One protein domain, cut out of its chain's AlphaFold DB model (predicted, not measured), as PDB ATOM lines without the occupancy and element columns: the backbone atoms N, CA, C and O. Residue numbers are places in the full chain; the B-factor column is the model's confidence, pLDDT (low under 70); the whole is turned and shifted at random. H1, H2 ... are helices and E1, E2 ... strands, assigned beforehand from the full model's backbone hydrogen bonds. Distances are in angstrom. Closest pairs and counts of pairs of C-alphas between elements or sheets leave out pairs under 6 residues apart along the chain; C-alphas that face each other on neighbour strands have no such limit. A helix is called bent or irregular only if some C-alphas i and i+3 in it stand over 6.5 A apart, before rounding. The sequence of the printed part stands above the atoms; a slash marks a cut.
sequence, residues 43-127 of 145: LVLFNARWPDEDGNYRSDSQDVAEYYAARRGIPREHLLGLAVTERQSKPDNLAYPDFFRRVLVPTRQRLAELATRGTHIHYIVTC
ATOM      1  N   LEU A  43     161.855 116.759 112.862       97.19
ATOM      2  CA  LEU A  43     161.178 117.231 111.651       97.19
ATOM      3  C   LEU A  43     159.840 117.862 112.041       97.19
ATOM      4  O   LEU A  43     159.032 117.244 112.733       97.19
ATOM      5  N   VAL A  44     159.578 119.077 111.575       97.19
ATOM      6  CA  VAL A  44     158.322 119.787 111.829       97.19
ATOM      7  C   VAL A  44     157.472 119.770 110.564       97.19
ATOM      8  O   VAL A  44     157.923 120.181 109.497       97.19
ATOM      9  N   LEU A  45     156.233 119.303 110.682       96.62
ATOM     10  CA  LEU A  45     155.252 119.263 109.603       96.62
ATOM     11  C   LEU A  45     154.239 120.387 109.777       96.62
ATOM     12  O   LEU A  45     153.645 120.523 110.849       96.62
ATOM     13  N   PHE A  46     153.977 121.132 108.711       95.19
ATOM     14  CA  PHE A  46     152.961 122.180 108.709       95.19
ATOM     15  C   PHE A  46     152.085 122.111 107.466       95.19
ATOM     16  O   PHE A  46     152.482 121.581 106.426       95.19
ATOM     17  N   ASN A  47     150.872 122.650 107.567       93.25
ATOM     18  CA  ASN A  47     149.954 122.710 106.442       93.25
ATOM     19  C   ASN A  47     150.202 123.996 105.640       93.25
ATOM     20  O   ASN A  47     149.790 125.089 106.028       93.25
ATOM     21  N   ALA A  48     150.845 123.858 104.482       92.94
ATOM     22  CA  ALA A  48     151.161 124.973 103.588       92.94
ATOM     23  C   ALA A  48     149.913 125.601 102.933       92.94
ATOM     24  O   ALA A  48     150.006 126.651 102.310       92.94
ATOM     25  N   ARG A  49     148.745 124.954 103.051       89.94
ATOM     26  CA  ARG A  49     147.448 125.443 102.555       89.94
ATOM     27  C   ARG A  49     146.478 125.816 103.677       89.94
ATOM     28  O   ARG A  49     145.279 125.942 103.427       89.94
ATOM     29  N   TRP A  50     146.971 125.951 104.908       89.56
ATOM     30  CA  TRP A  50     146.170 126.513 105.993       89.56
ATOM     31  C   TRP A  50     145.765 127.962 105.657       89.56
ATOM     32  O   TRP A  50     146.530 128.626 104.951       89.56
ATOM     33  N   PRO A  51     144.576 128.438 106.083       89.38
ATOM     34  CA  PRO A  51     144.221 129.848 105.982       89.38
ATOM     35  C   PRO A  51     145.334 130.779 106.480       89.38
ATOM     36  O   PRO A  51     146.091 130.429 107.384       89.38
ATOM     37  N   ASP A  52     145.420 131.924 105.818       90.62
ATOM     38  CA  ASP A  52     146.233 133.079 106.189       90.62
ATOM     39  C   ASP A  52     145.267 134.072 106.844       90.62
ATOM     40  O   ASP A  52     144.491 134.733 106.143       90.62
ATOM     41  N   GLU A  53     145.186 134.062 108.176       89.50
ATOM     42  CA  GLU A  53     144.258 134.929 108.914       89.50
ATOM     43  C   GLU A  53     144.870 136.304 109.212       89.50
ATOM     44  O   GLU A  53     144.129 137.265 109.440       89.50
ATOM     45  N   ASP A  54     146.201 136.421 109.187       91.25
ATOM     46  CA  ASP A  54     146.918 137.665 109.475       91.25
ATOM     47  C   ASP A  54     147.271 138.493 108.219       91.25
ATOM     48  O   ASP A  54     147.652 139.663 108.329       91.25
ATOM     49  N   GLY A  55     147.061 137.931 107.024       91.75
ATOM     50  CA  GLY A  55     147.234 138.586 105.730       91.75
ATOM     51  C   GLY A  55     148.693 138.728 105.300       91.75
ATOM     52  O   GLY A  55     149.013 139.645 104.534       91.75
ATOM     53  N   ASN A  56     149.591 137.873 105.799       92.75
ATOM     54  CA  ASN A  56     151.030 137.962 105.543       92.75
ATOM     55  C   ASN A  56     151.504 137.197 104.283       92.75
ATOM     56  O   ASN A  56     152.708 137.144 104.008       92.75
ATOM     57  N   TYR A  57     150.570 136.662 103.486       91.31
ATOM     58  CA  TYR A  57     150.792 135.825 102.299       91.31
ATOM     59  C   TYR A  57     151.431 134.462 102.595       91.31
ATOM     60  O   TYR A  57     151.997 133.821 101.700       91.31
ATOM     61  N   ARG A  58     151.345 133.998 103.838       91.88
ATOM     62  CA  ARG A  58     151.811 132.690 104.290       91.88
ATOM     63  C   ARG A  58     150.707 132.045 105.108       91.88
ATOM     64  O   ARG A  58     149.801 132.699 105.592       91.88
ATOM     65  N   SER A  59     150.747 130.723 105.215       91.94
ATOM     66  CA  SER A  59     149.761 130.045 106.045       91.94
ATOM     67  C   SER A  59     150.113 130.229 107.523       91.94
ATOM     68  O   SER A  59     151.276 130.051 107.890       91.94
ATOM     69  N   ASP A  60     149.128 130.453 108.396       91.94
ATOM     70  CA  ASP A  60     149.410 130.617 109.835       91.94
ATOM     71  C   ASP A  60     150.103 129.370 110.421       91.94
ATOM     72  O   ASP A  60     150.907 129.423 111.354       91.94
ATOM     73  N   SER A  61     149.816 128.197 109.842       94.00
ATOM     74  CA  SER A  61     150.492 126.939 110.174       94.00
ATOM     75  C   SER A  61     152.005 127.014 109.922       94.00
ATOM     76  O   SER A  61     152.786 126.493 110.722       94.00
ATOM     77  N   GLN A  62     152.430 127.681 108.842       95.62
ATOM     78  CA  GLN A  62     153.838 127.936 108.552       95.62
ATOM     79  C   GLN A  62     154.457 128.887 109.581       95.62
ATOM     80  O   GLN A  62     155.575 128.640 110.031       95.62
ATOM     81  N   ASP A  63     153.747 129.935 109.994       95.31
ATOM     82  CA  ASP A  63     154.254 130.888 110.989       95.31
ATOM     83  C   ASP A  63     154.467 130.234 112.349       95.31
ATOM     84  O   ASP A  63     155.518 130.409 112.970       95.31
ATOM     85  N   VAL A  64     153.533 129.379 112.770       95.44
ATOM     86  CA  VAL A  64     153.684 128.560 113.979       95.44
ATOM     87  C   VAL A  64     154.881 127.613 113.867       95.44
ATOM     88  O   VAL A  64     155.635 127.467 114.832       95.44
ATOM     89  N   ALA A  65     155.078 126.974 112.711       96.94
ATOM     90  CA  ALA A  65     156.193 126.057 112.491       96.94
ATOM     91  C   ALA A  65     157.548 126.770 112.532       96.94
ATOM     92  O   ALA A  65     158.468 126.309 113.209       96.94
ATOM     93  N   GLU A  66     157.661 127.916 111.863       96.69
ATOM     94  CA  GLU A  66     158.876 128.727 111.870       96.69
ATOM     95  C   GLU A  66     159.166 129.295 113.261       96.69
ATOM     96  O   GLU A  66     160.305 129.213 113.725       96.69
ATOM     97  N   TYR A  67     158.146 129.786 113.970       96.31
ATOM     98  CA  TYR A  67     158.284 130.231 115.354       96.31
ATOM     99  C   TYR A  67     158.764 129.098 116.272       96.31
ATOM    100  O   TYR A  67     159.696 129.281 117.060       96.31
ATOM    101  N   TYR A  68     158.158 127.911 116.167       96.12
ATOM    102  CA  TYR A  68     158.542 126.751 116.966       96.12
ATOM    103  C   TYR A  68     159.983 126.322 116.675       96.12
ATOM    104  O   TYR A  68     160.758 126.112 117.610       96.12
ATOM    105  N   ALA A  69     160.360 126.245 115.396       96.81
ATOM    106  CA  ALA A  69     161.708 125.874 114.993       96.81
ATOM    107  C   ALA A  69     162.749 126.882 115.482       96.81
ATOM    108  O   ALA A  69     163.722 126.482 116.120       96.81
ATOM    109  N   ALA A  70     162.498 128.181 115.298       97.06
ATOM    110  CA  ALA A  70     163.373 129.238 115.797       97.06
ATOM    111  C   ALA A  70     163.540 129.160 117.321       97.06
ATOM    112  O   ALA A  70     164.656 129.219 117.835       97.06
ATOM    113  N   ARG A  71     162.444 128.943 118.059       96.44
ATOM    114  CA  ARG A  71     162.464 128.845 119.524       96.44
ATOM    115  C   ARG A  71     163.185 127.596 120.045       96.44
ATOM    116  O   ARG A  71     163.653 127.603 121.181       96.44
ATOM    117  N   ARG A  72     163.245 126.520 119.256       94.56
ATOM    118  CA  ARG A  72     163.881 125.244 119.627       94.56
ATOM    119  C   ARG A  72     165.253 125.030 118.990       94.56
ATOM    120  O   ARG A  72     165.889 124.030 119.298       94.56
ATOM    121  N   GLY A  73     165.710 125.946 118.136       96.12
ATOM    122  CA  GLY A  73     166.949 125.782 117.374       96.12
ATOM    123  C   GLY A  73     166.873 124.673 116.323       96.12
ATOM    124  O   GLY A  73     167.902 124.099 115.975       96.12
ATOM    125  N   ILE A  74     165.670 124.334 115.844       96.62
ATOM    126  CA  ILE A  74     165.487 123.343 114.778       96.62
ATOM    127  C   ILE A  74     165.890 124.000 113.447       96.62
ATOM    128  O   ILE A  74     165.403 125.097 113.151       96.62
ATOM    129  N   PRO A  75     166.754 123.362 112.637       96.06
ATOM    130  CA  PRO A  75     167.158 123.900 111.343       96.06
ATOM    131  C   PRO A  75     165.963 124.131 110.411       96.06
ATOM    132  O   PRO A  75     165.010 123.347 110.390       96.06
ATOM    133  N   ARG A  76     166.000 125.193 109.599       94.62
ATOM    134  CA  ARG A  76     164.876 125.550 108.714       94.62
ATOM    135  C   ARG A  76     164.607 124.468 107.668       94.62
ATOM    136  O   ARG A  76     163.468 124.237 107.280       94.62
ATOM    137  N   GLU A  77     165.646 123.765 107.242       95.50
ATOM    138  CA  GLU A  77     165.575 122.607 106.360       95.50
ATOM    139  C   GLU A  77     164.835 121.408 106.982       95.50
ATOM    140  O   GLU A  77     164.482 120.474 106.259       95.50
ATOM    141  N   HIS A  78     164.566 121.421 108.289       97.00
ATOM    142  CA  HIS A  78     163.737 120.426 108.969       97.00
ATOM    143  C   HIS A  78     162.276 120.879 109.112       97.00
ATOM    144  O   HIS A  78     161.505 120.265 109.848       97.00
ATOM    145  N   LEU A  79     161.866 121.928 108.399       97.44
ATOM    146  CA  LEU A  79     160.463 122.273 108.202       97.44
ATOM    147  C   LEU A  79     159.965 121.652 106.891       97.44
ATOM    148  O   LEU A  79     160.576 121.835 105.836       97.44
ATOM    149  N   LEU A  80     158.842 120.939 106.942       97.56
ATOM    150  CA  LEU A  80     158.190 120.350 105.776       97.56
ATOM    151  C   LEU A  80     156.752 120.858 105.653       97.56
ATOM    152  O   LEU A  80     155.876 120.503 106.443       97.56
ATOM    153  N   GLY A  81     156.521 121.664 104.618       95.56
ATOM    154  CA  GLY A  81     155.192 122.132 104.243       95.56
ATOM    155  C   GLY A  81     154.457 121.085 103.418       95.56
ATOM    156  O   GLY A  81     154.980 120.589 102.421       95.56
ATOM    157  N   LEU A  82     153.233 120.759 103.821       94.19
ATOM    158  CA  LEU A  82     152.387 119.762 103.176       94.19
ATOM    159  C   LEU A  82     151.073 120.392 102.708       94.19
ATOM    160  O   LEU A  82     150.449 121.172 103.425       94.19
ATOM    161  N   ALA A  83     150.626 120.032 101.505       90.44
ATOM    162  CA  ALA A  83     149.342 120.461 100.949       90.44
ATOM    163  C   ALA A  83     148.223 119.506 101.393       90.44
ATOM    164  O   ALA A  83     147.726 118.692 100.610       90.44
ATOM    165  N   VAL A  84     147.875 119.553 102.679       84.94
ATOM    166  CA  VAL A  84     146.972 118.557 103.272       84.94
ATOM    167  C   VAL A  84     145.505 118.866 102.978       84.94
ATOM    168  O   VAL A  84     144.724 117.959 102.695       84.94
ATOM    169  N   THR A  85     145.145 120.147 102.955       80.50
ATOM    170  CA  THR A  85     143.816 120.641 102.583       80.50
ATOM    171  C   THR A  85     143.745 120.983 101.095       80.50
ATOM    172  O   THR A  85     144.706 121.461 100.493       80.50
ATOM    173  N   GLU A  86     142.599 120.728 100.459       69.62
ATOM    174  CA  GLU A  86     142.392 121.107  99.052       69.62
ATOM    175  C   GLU A  86     142.194 122.612  98.878       69.62
ATOM    176  O   GLU A  86     142.694 123.180  97.906       69.62
ATOM    177  N   ARG A  87     141.516 123.247  99.839       66.75
ATOM    178  CA  ARG A  87     141.253 124.690  99.896       66.75
ATOM    179  C   ARG A  87     141.879 125.309 101.145       66.75
ATOM    180  O   ARG A  87     142.278 124.589 102.061       66.75
ATOM    181  N   GLN A  88     141.911 126.639 101.183       65.12
ATOM    182  CA  GLN A  88     142.167 127.443 102.386       65.12
ATOM    183  C   GLN A  88     140.979 127.323 103.356       65.12
ATOM    184  O   GLN A  88     140.269 128.281 103.635       65.12
ATOM    185  N   SER A  89     140.686 126.110 103.803       62.88
ATOM    186  CA  SER A  89     139.619 125.822 104.753       62.88
ATOM    187  C   SER A  89     140.074 124.713 105.683       62.88
ATOM    188  O   SER A  89     140.896 123.868 105.314       62.88
ATOM    189  N   LYS A  90     139.519 124.701 106.897       64.44
ATOM    190  CA  LYS A  90     139.737 123.619 107.855       64.44
ATOM    191  C   LYS A  90     139.419 122.272 107.178       64.44
ATOM    192  O   LYS A  90     138.395 122.185 106.501       64.44
ATOM    193  N   PRO A  91     140.283 121.248 107.301       62.75
ATOM    194  CA  PRO A  91     140.026 119.955 106.696       62.75
ATOM    195  C   PRO A  91     138.796 119.334 107.352       62.75
ATOM    196  O   PRO A  91     138.808 119.060 108.554       62.75
ATOM    197  N   ASP A  92     137.776 119.062 106.547       62.06
ATOM    198  CA  ASP A  92     136.812 118.021 106.866       62.06
ATOM    199  C   ASP A  92     137.554 116.686 106.744       62.06
ATOM    200  O   ASP A  92     138.265 116.465 105.765       62.06
ATOM    201  N   ASN A  93     137.480 115.862 107.795       66.50
ATOM    202  CA  ASN A  93     138.142 114.562 107.965       66.50
ATOM    203  C   ASN A  93     138.856 114.001 106.718       66.50
ATOM    204  O   ASN A  93     138.220 113.521 105.780       66.50
ATOM    205  N   LEU A  94     140.192 113.997 106.737       74.75
ATOM    206  CA  LEU A  94     140.988 113.498 105.619       74.75
ATOM    207  C   LEU A  94     140.872 111.969 105.508       74.75
ATOM    208  O   LEU A  94     141.259 111.233 106.422       74.75
ATOM    209  N   ALA A  95     140.373 111.485 104.371       82.56
ATOM    210  CA  ALA A  95     140.329 110.057 104.078       82.56
ATOM    211  C   ALA A  95     141.748 109.460 104.037       82.56
ATOM    212  O   ALA A  95     142.701 110.108 103.598       82.56
ATOM    213  N   TYR A  96     141.898 108.199 104.455       82.81
ATOM    214  CA  TYR A  96     143.208 107.541 104.499       82.81
ATOM    215  C   TYR A  96     143.993 107.579 103.176       82.81
ATOM    216  O   TYR A  96     145.190 107.863 103.232       82.81
ATOM    217  N   PRO A  97     143.390 107.353 101.988       86.69
ATOM    218  CA  PRO A  97     144.129 107.440 100.727       86.69
ATOM    219  C   PRO A  97     144.752 108.823 100.497       86.69
ATOM    220  O   PRO A  97     145.894 108.931 100.044       86.69
ATOM    221  N   ASP A  98     144.039 109.888 100.867       86.00
ATOM    222  CA  ASP A  98     144.554 111.250 100.791       86.00
ATOM    223  C   ASP A  98     145.620 111.524 101.846       86.00
ATOM    224  O   ASP A  98     146.642 112.122 101.521       86.00
ATOM    225  N   PHE A  99     145.444 111.037 103.075       86.31
ATOM    226  CA  PHE A  99     146.476 111.112 104.110       86.31
ATOM    227  C   PHE A  99     147.771 110.422 103.665       86.31
ATOM    228  O   PHE A  99     148.857 110.998 103.752       86.31
ATOM    229  N   PHE A 100     147.665 109.209 103.122       89.75
ATOM    230  CA  PHE A 100     148.811 108.457 102.628       89.75
ATOM    231  C   PHE A 100     149.548 109.234 101.532       89.75
ATOM    232  O   PHE A 100     150.758 109.446 101.621       89.75
ATOM    233  N   ARG A 101     148.809 109.718 100.529       91.56
ATOM    234  CA  ARG A 101     149.370 110.441  99.384       91.56
ATOM    235  C   ARG A 101     149.959 111.803  99.762       91.56
ATOM    236  O   ARG A 101     151.017 112.159  99.257       91.56
ATOM    237  N   ARG A 102     149.272 112.575 100.606       90.19
ATOM    238  CA  ARG A 102     149.597 113.987 100.882       90.19
ATOM    239  C   ARG A 102     150.495 114.184 102.097       90.19
ATOM    240  O   ARG A 102     151.128 115.227 102.198       90.19
ATOM    241  N   VAL A 103     150.547 113.212 103.010       91.06
ATOM    242  CA  VAL A 103     151.350 113.287 104.239       91.06
ATOM    243  C   VAL A 103     152.426 112.211 104.243       91.06
ATOM    244  O   VAL A 103     153.609 112.543 104.278       91.06
ATOM    245  N   LEU A 104     152.064 110.926 104.170       92.81
ATOM    246  CA  LEU A 104     153.040 109.847 104.377       92.81
ATOM    247  C   LEU A 104     154.090 109.756 103.269       92.81
ATOM    248  O   LEU A 104     155.274 109.640 103.580       92.81
ATOM    249  N   VAL A 105     153.683 109.810 102.000       95.25
ATOM    250  CA  VAL A 105     154.614 109.768 100.859       95.25
ATOM    251  C   VAL A 105     155.652 110.902 100.923       95.25
ATOM    252  O   VAL A 105     156.842 110.583 100.983       95.25
ATOM    253  N   PRO A 106     155.266 112.193 100.991       96.25
ATOM    254  CA  PRO A 106     156.247 113.278 101.047       96.25
ATOM    255  C   PRO A 106     157.066 113.275 102.343       96.25
ATOM    256  O   PRO A 106     158.257 113.574 102.308       96.25
ATOM    257  N   THR A 107     156.481 112.874 103.477       95.75
ATOM    258  CA  THR A 107     157.233 112.758 104.740       95.75
ATOM    259  C   THR A 107     158.321 111.692 104.634       95.75
ATOM    260  O   THR A 107     159.466 111.944 104.999       95.75
ATOM    261  N   ARG A 108     158.008 110.514 104.078       96.62
ATOM    262  CA  ARG A 108     158.995 109.441 103.858       96.62
ATOM    263  C   ARG A 108     160.098 109.867 102.903       96.62
ATOM    264  O   ARG A 108     161.262 109.594 103.176       96.62
ATOM    265  N   GLN A 109     159.738 110.553 101.819       97.25
ATOM    266  CA  GLN A 109     160.720 111.104 100.893       97.25
ATOM    267  C   GLN A 109     161.658 112.077 101.618       97.25
ATOM    268  O   GLN A 109     162.875 111.941 101.517       97.25
ATOM    269  N   ARG A 110     161.113 112.991 102.431       96.75
ATOM    270  CA  ARG A 110     161.924 113.960 103.173       96.75
ATOM    271  C   ARG A 110     162.855 113.304 104.191       96.75
ATOM    272  O   ARG A 110     164.006 113.712 104.321       96.75
ATOM    273  N   LEU A 111     162.373 112.283 104.895       96.62
ATOM    274  CA  LEU A 111     163.185 111.499 105.827       96.62
ATOM    275  C   LEU A 111     164.330 110.777 105.108       96.62
ATOM    276  O   LEU A 111     165.452 110.790 105.602       96.62
ATOM    277  N   ALA A 112     164.074 110.201 103.930       96.94
ATOM    278  CA  ALA A 112     165.113 109.573 103.121       96.94
ATOM    279  C   ALA A 112     166.169 110.594 102.657       96.94
ATOM    280  O   ALA A 112     167.361 110.346 102.807       96.94
ATOM    281  N   GLU A 113     165.745 111.770 102.181       96.56
ATOM    282  CA  GLU A 113     166.644 112.867 101.788       96.56
ATOM    283  C   GLU A 113     167.525 113.363 102.947       96.56
ATOM    284  O   GLU A 113     168.678 113.743 102.741       96.56
ATOM    285  N   LEU A 114     166.986 113.423 104.169       94.94
ATOM    286  CA  LEU A 114     167.744 113.778 105.374       94.94
ATOM    287  C   LEU A 114     168.727 112.663 105.754       94.94
ATOM    288  O   LEU A 114     169.905 112.941 105.970       94.94
ATOM    289  N   ALA A 115     168.286 111.405 105.715       94.75
ATOM    290  CA  ALA A 115     169.129 110.255 106.021       94.75
ATOM    291  C   ALA A 115     170.312 110.119 105.048       94.75
ATOM    292  O   ALA A 115     171.429 109.846 105.477       94.75
ATOM    293  N   THR A 116     170.116 110.378 103.748       96.06
ATOM    294  CA  THR A 116     171.214 110.398 102.761       96.06
ATOM    295  C   THR A 116     172.263 111.472 103.066       96.06
ATOM    296  O   THR A 116     173.425 111.316 102.702       96.06
ATOM    297  N   ARG A 117     171.883 112.544 103.770       94.00
ATOM    298  CA  ARG A 117     172.795 113.601 104.236       94.00
ATOM    299  C   ARG A 117     173.433 113.297 105.597       94.00
ATOM    300  O   ARG A 117     174.174 114.129 106.106       94.00
ATOM    301  N   GLY A 118     173.162 112.126 106.176       92.69
ATOM    302  CA  GLY A 118     173.644 111.731 107.501       92.69
ATOM    303  C   GLY A 118     172.815 112.285 108.662       92.69
ATOM    304  O   GLY A 118     173.236 112.181 109.808       92.69
ATOM    305  N   THR A 119     171.645 112.871 108.391       93.00
ATOM    306  CA  THR A 119     170.737 113.386 109.423       93.00
ATOM    307  C   THR A 119     169.648 112.363 109.715       93.00
ATOM    308  O   THR A 119     168.831 112.040 108.849       93.00
ATOM    309  N   HIS A 120     169.598 111.875 110.952       92.62
ATOM    310  CA  HIS A 120     168.584 110.927 111.396       92.62
ATOM    311  C   HIS A 120     167.519 111.651 112.217       92.62
ATOM    312  O   HIS A 120     167.800 112.218 113.263       92.62
ATOM    313  N   ILE A 121     166.282 111.645 111.724       94.50
ATOM    314  CA  ILE A 121     165.148 112.225 112.445       94.50
ATOM    315  C   ILE A 121     164.542 111.166 113.365       94.50
ATOM    316  O   ILE A 121     164.164 110.085 112.911       94.50
ATOM    317  N   HIS A 122     164.393 111.508 114.641       92.69
ATOM    318  CA  HIS A 122     163.752 110.678 115.658       92.69
ATOM    319  C   HIS A 122     162.340 111.156 116.007       92.69
ATOM    320  O   HIS A 122     161.493 110.338 116.364       92.69
ATOM    321  N   TYR A 123     162.055 112.455 115.859       93.38
ATOM    322  CA  TYR A 123     160.772 113.037 116.254       93.38
ATOM    323  C   TYR A 123     160.130 113.810 115.116       93.38
ATOM    324  O   TYR A 123     160.776 114.580 114.408       93.38
ATOM    325  N   ILE A 124     158.819 113.631 114.983       94.62
ATOM    326  CA  ILE A 124     157.988 114.389 114.057       94.62
ATOM    327  C   ILE A 124     157.022 115.228 114.886       94.62
ATOM    328  O   ILE A 124     156.232 114.689 115.661       94.62
ATOM    329  N   VAL A 125     157.087 116.544 114.718       94.00
ATOM    330  CA  VAL A 125     156.187 117.501 115.364       94.00
ATOM    331  C   VAL A 125     155.196 117.998 114.325       94.00
ATOM    332  O   VAL A 125     155.595 118.491 113.275       94.00
ATOM    333  N   THR A 126     153.902 117.880 114.598       92.31
ATOM    334  CA  THR A 126     152.851 118.422 113.732       92.31
ATOM    335  C   THR A 126     152.376 119.773 114.256       92.31
ATOM    336  O   THR A 126     152.071 119.932 115.437       92.31
ATOM    337  N   CYS A 127     152.311 120.761 113.368       90.38
ATOM    338  CA  CYS A 127     151.737 122.069 113.659       90.38
ATOM    339  C   CYS A 127     150.225 122.093 113.401       90.38
ATOM    340  O   CYS A 127     149.630 121.138 112.891       90.38
TER     341      CYS A 127
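What this domain is: This is residues 43 to 127 of the 145 residues of an uncharacterized protein of Actinobacteria bacterium (UniProt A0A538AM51). A small sheet of three parallel strands, in the order E2, E1, E3, is the middle slab between two helices, with H1 over one face and the longer, slanting H2 over the other. These make three layers, helices on both faces of a sheet. The printed part has 85 residues, with two named helices and three named strands in the order E1, H1, E2, H2, E3; the class is mixed, helices and strands. The whole is compact, with a radius of gyration of the C-alphas of 13.3 A, and flat, spanning 37 by 32 by 17 A.

How they stand to each other: E1, residues 43 to 47, is the inner strand. Edge strand E2, residues 79 to 82, is parallel to it at 34 degrees, with N 80 and O 44 2.8 A apart, within hydrogen-bond range. Edge strand E3, residues 123 to 126, is parallel to E1 at 16 degrees, with N 45 and O 125 2.8 A apart. H1, residues 60 to 72, is on the sheet at a height of 9.3 A, over E1 and along the strands; its closest C-alphas to E1 are those of Ser 61 and Phe 46, 5.6 A apart. H2, residues 96 to 116, is on the opposite face at a height of 9.8 A, over E1 and slantwise to the strands, at 34 degrees to E1 on the local plane; the closest C-alphas of H2 and E2 are those of Val 103 and Leu 82, 6.6 A apart. E1, H1, E2 form a strand-helix-strand unit, two parallel neighbour strands with a helix between them in the chain; E2, H2, E3 form a split one, with E1 between its strands. Both crossovers are right-handed. Every O i to N i+4 pair is within hydrogen-bond range in H1, and 15 of 17 are in H2.

Where its parts are: E1 begins at C-alpha 43 (161.178, 117.231, 111.651) and is 13.5 A long. E2 is 9.8 A long, and E3, 9.9 A, ends at C-alpha 126 (152.851, 118.422, 113.732). H1 is 18.3 A long. H2, 28.2 A, has a kink of 27 degrees near residue 103 and is only just irregular: C-alphas 102 and 105 are 6.6 A apart.

The domain as a whole: The two C-alphas farthest apart, those of Gly 55 and Gly 118, are 37.7 A apart. The printed part has no cut. The links E1 to H1 and E2 to H2 are long. Residues 86 to 93 have pLDDT under 70.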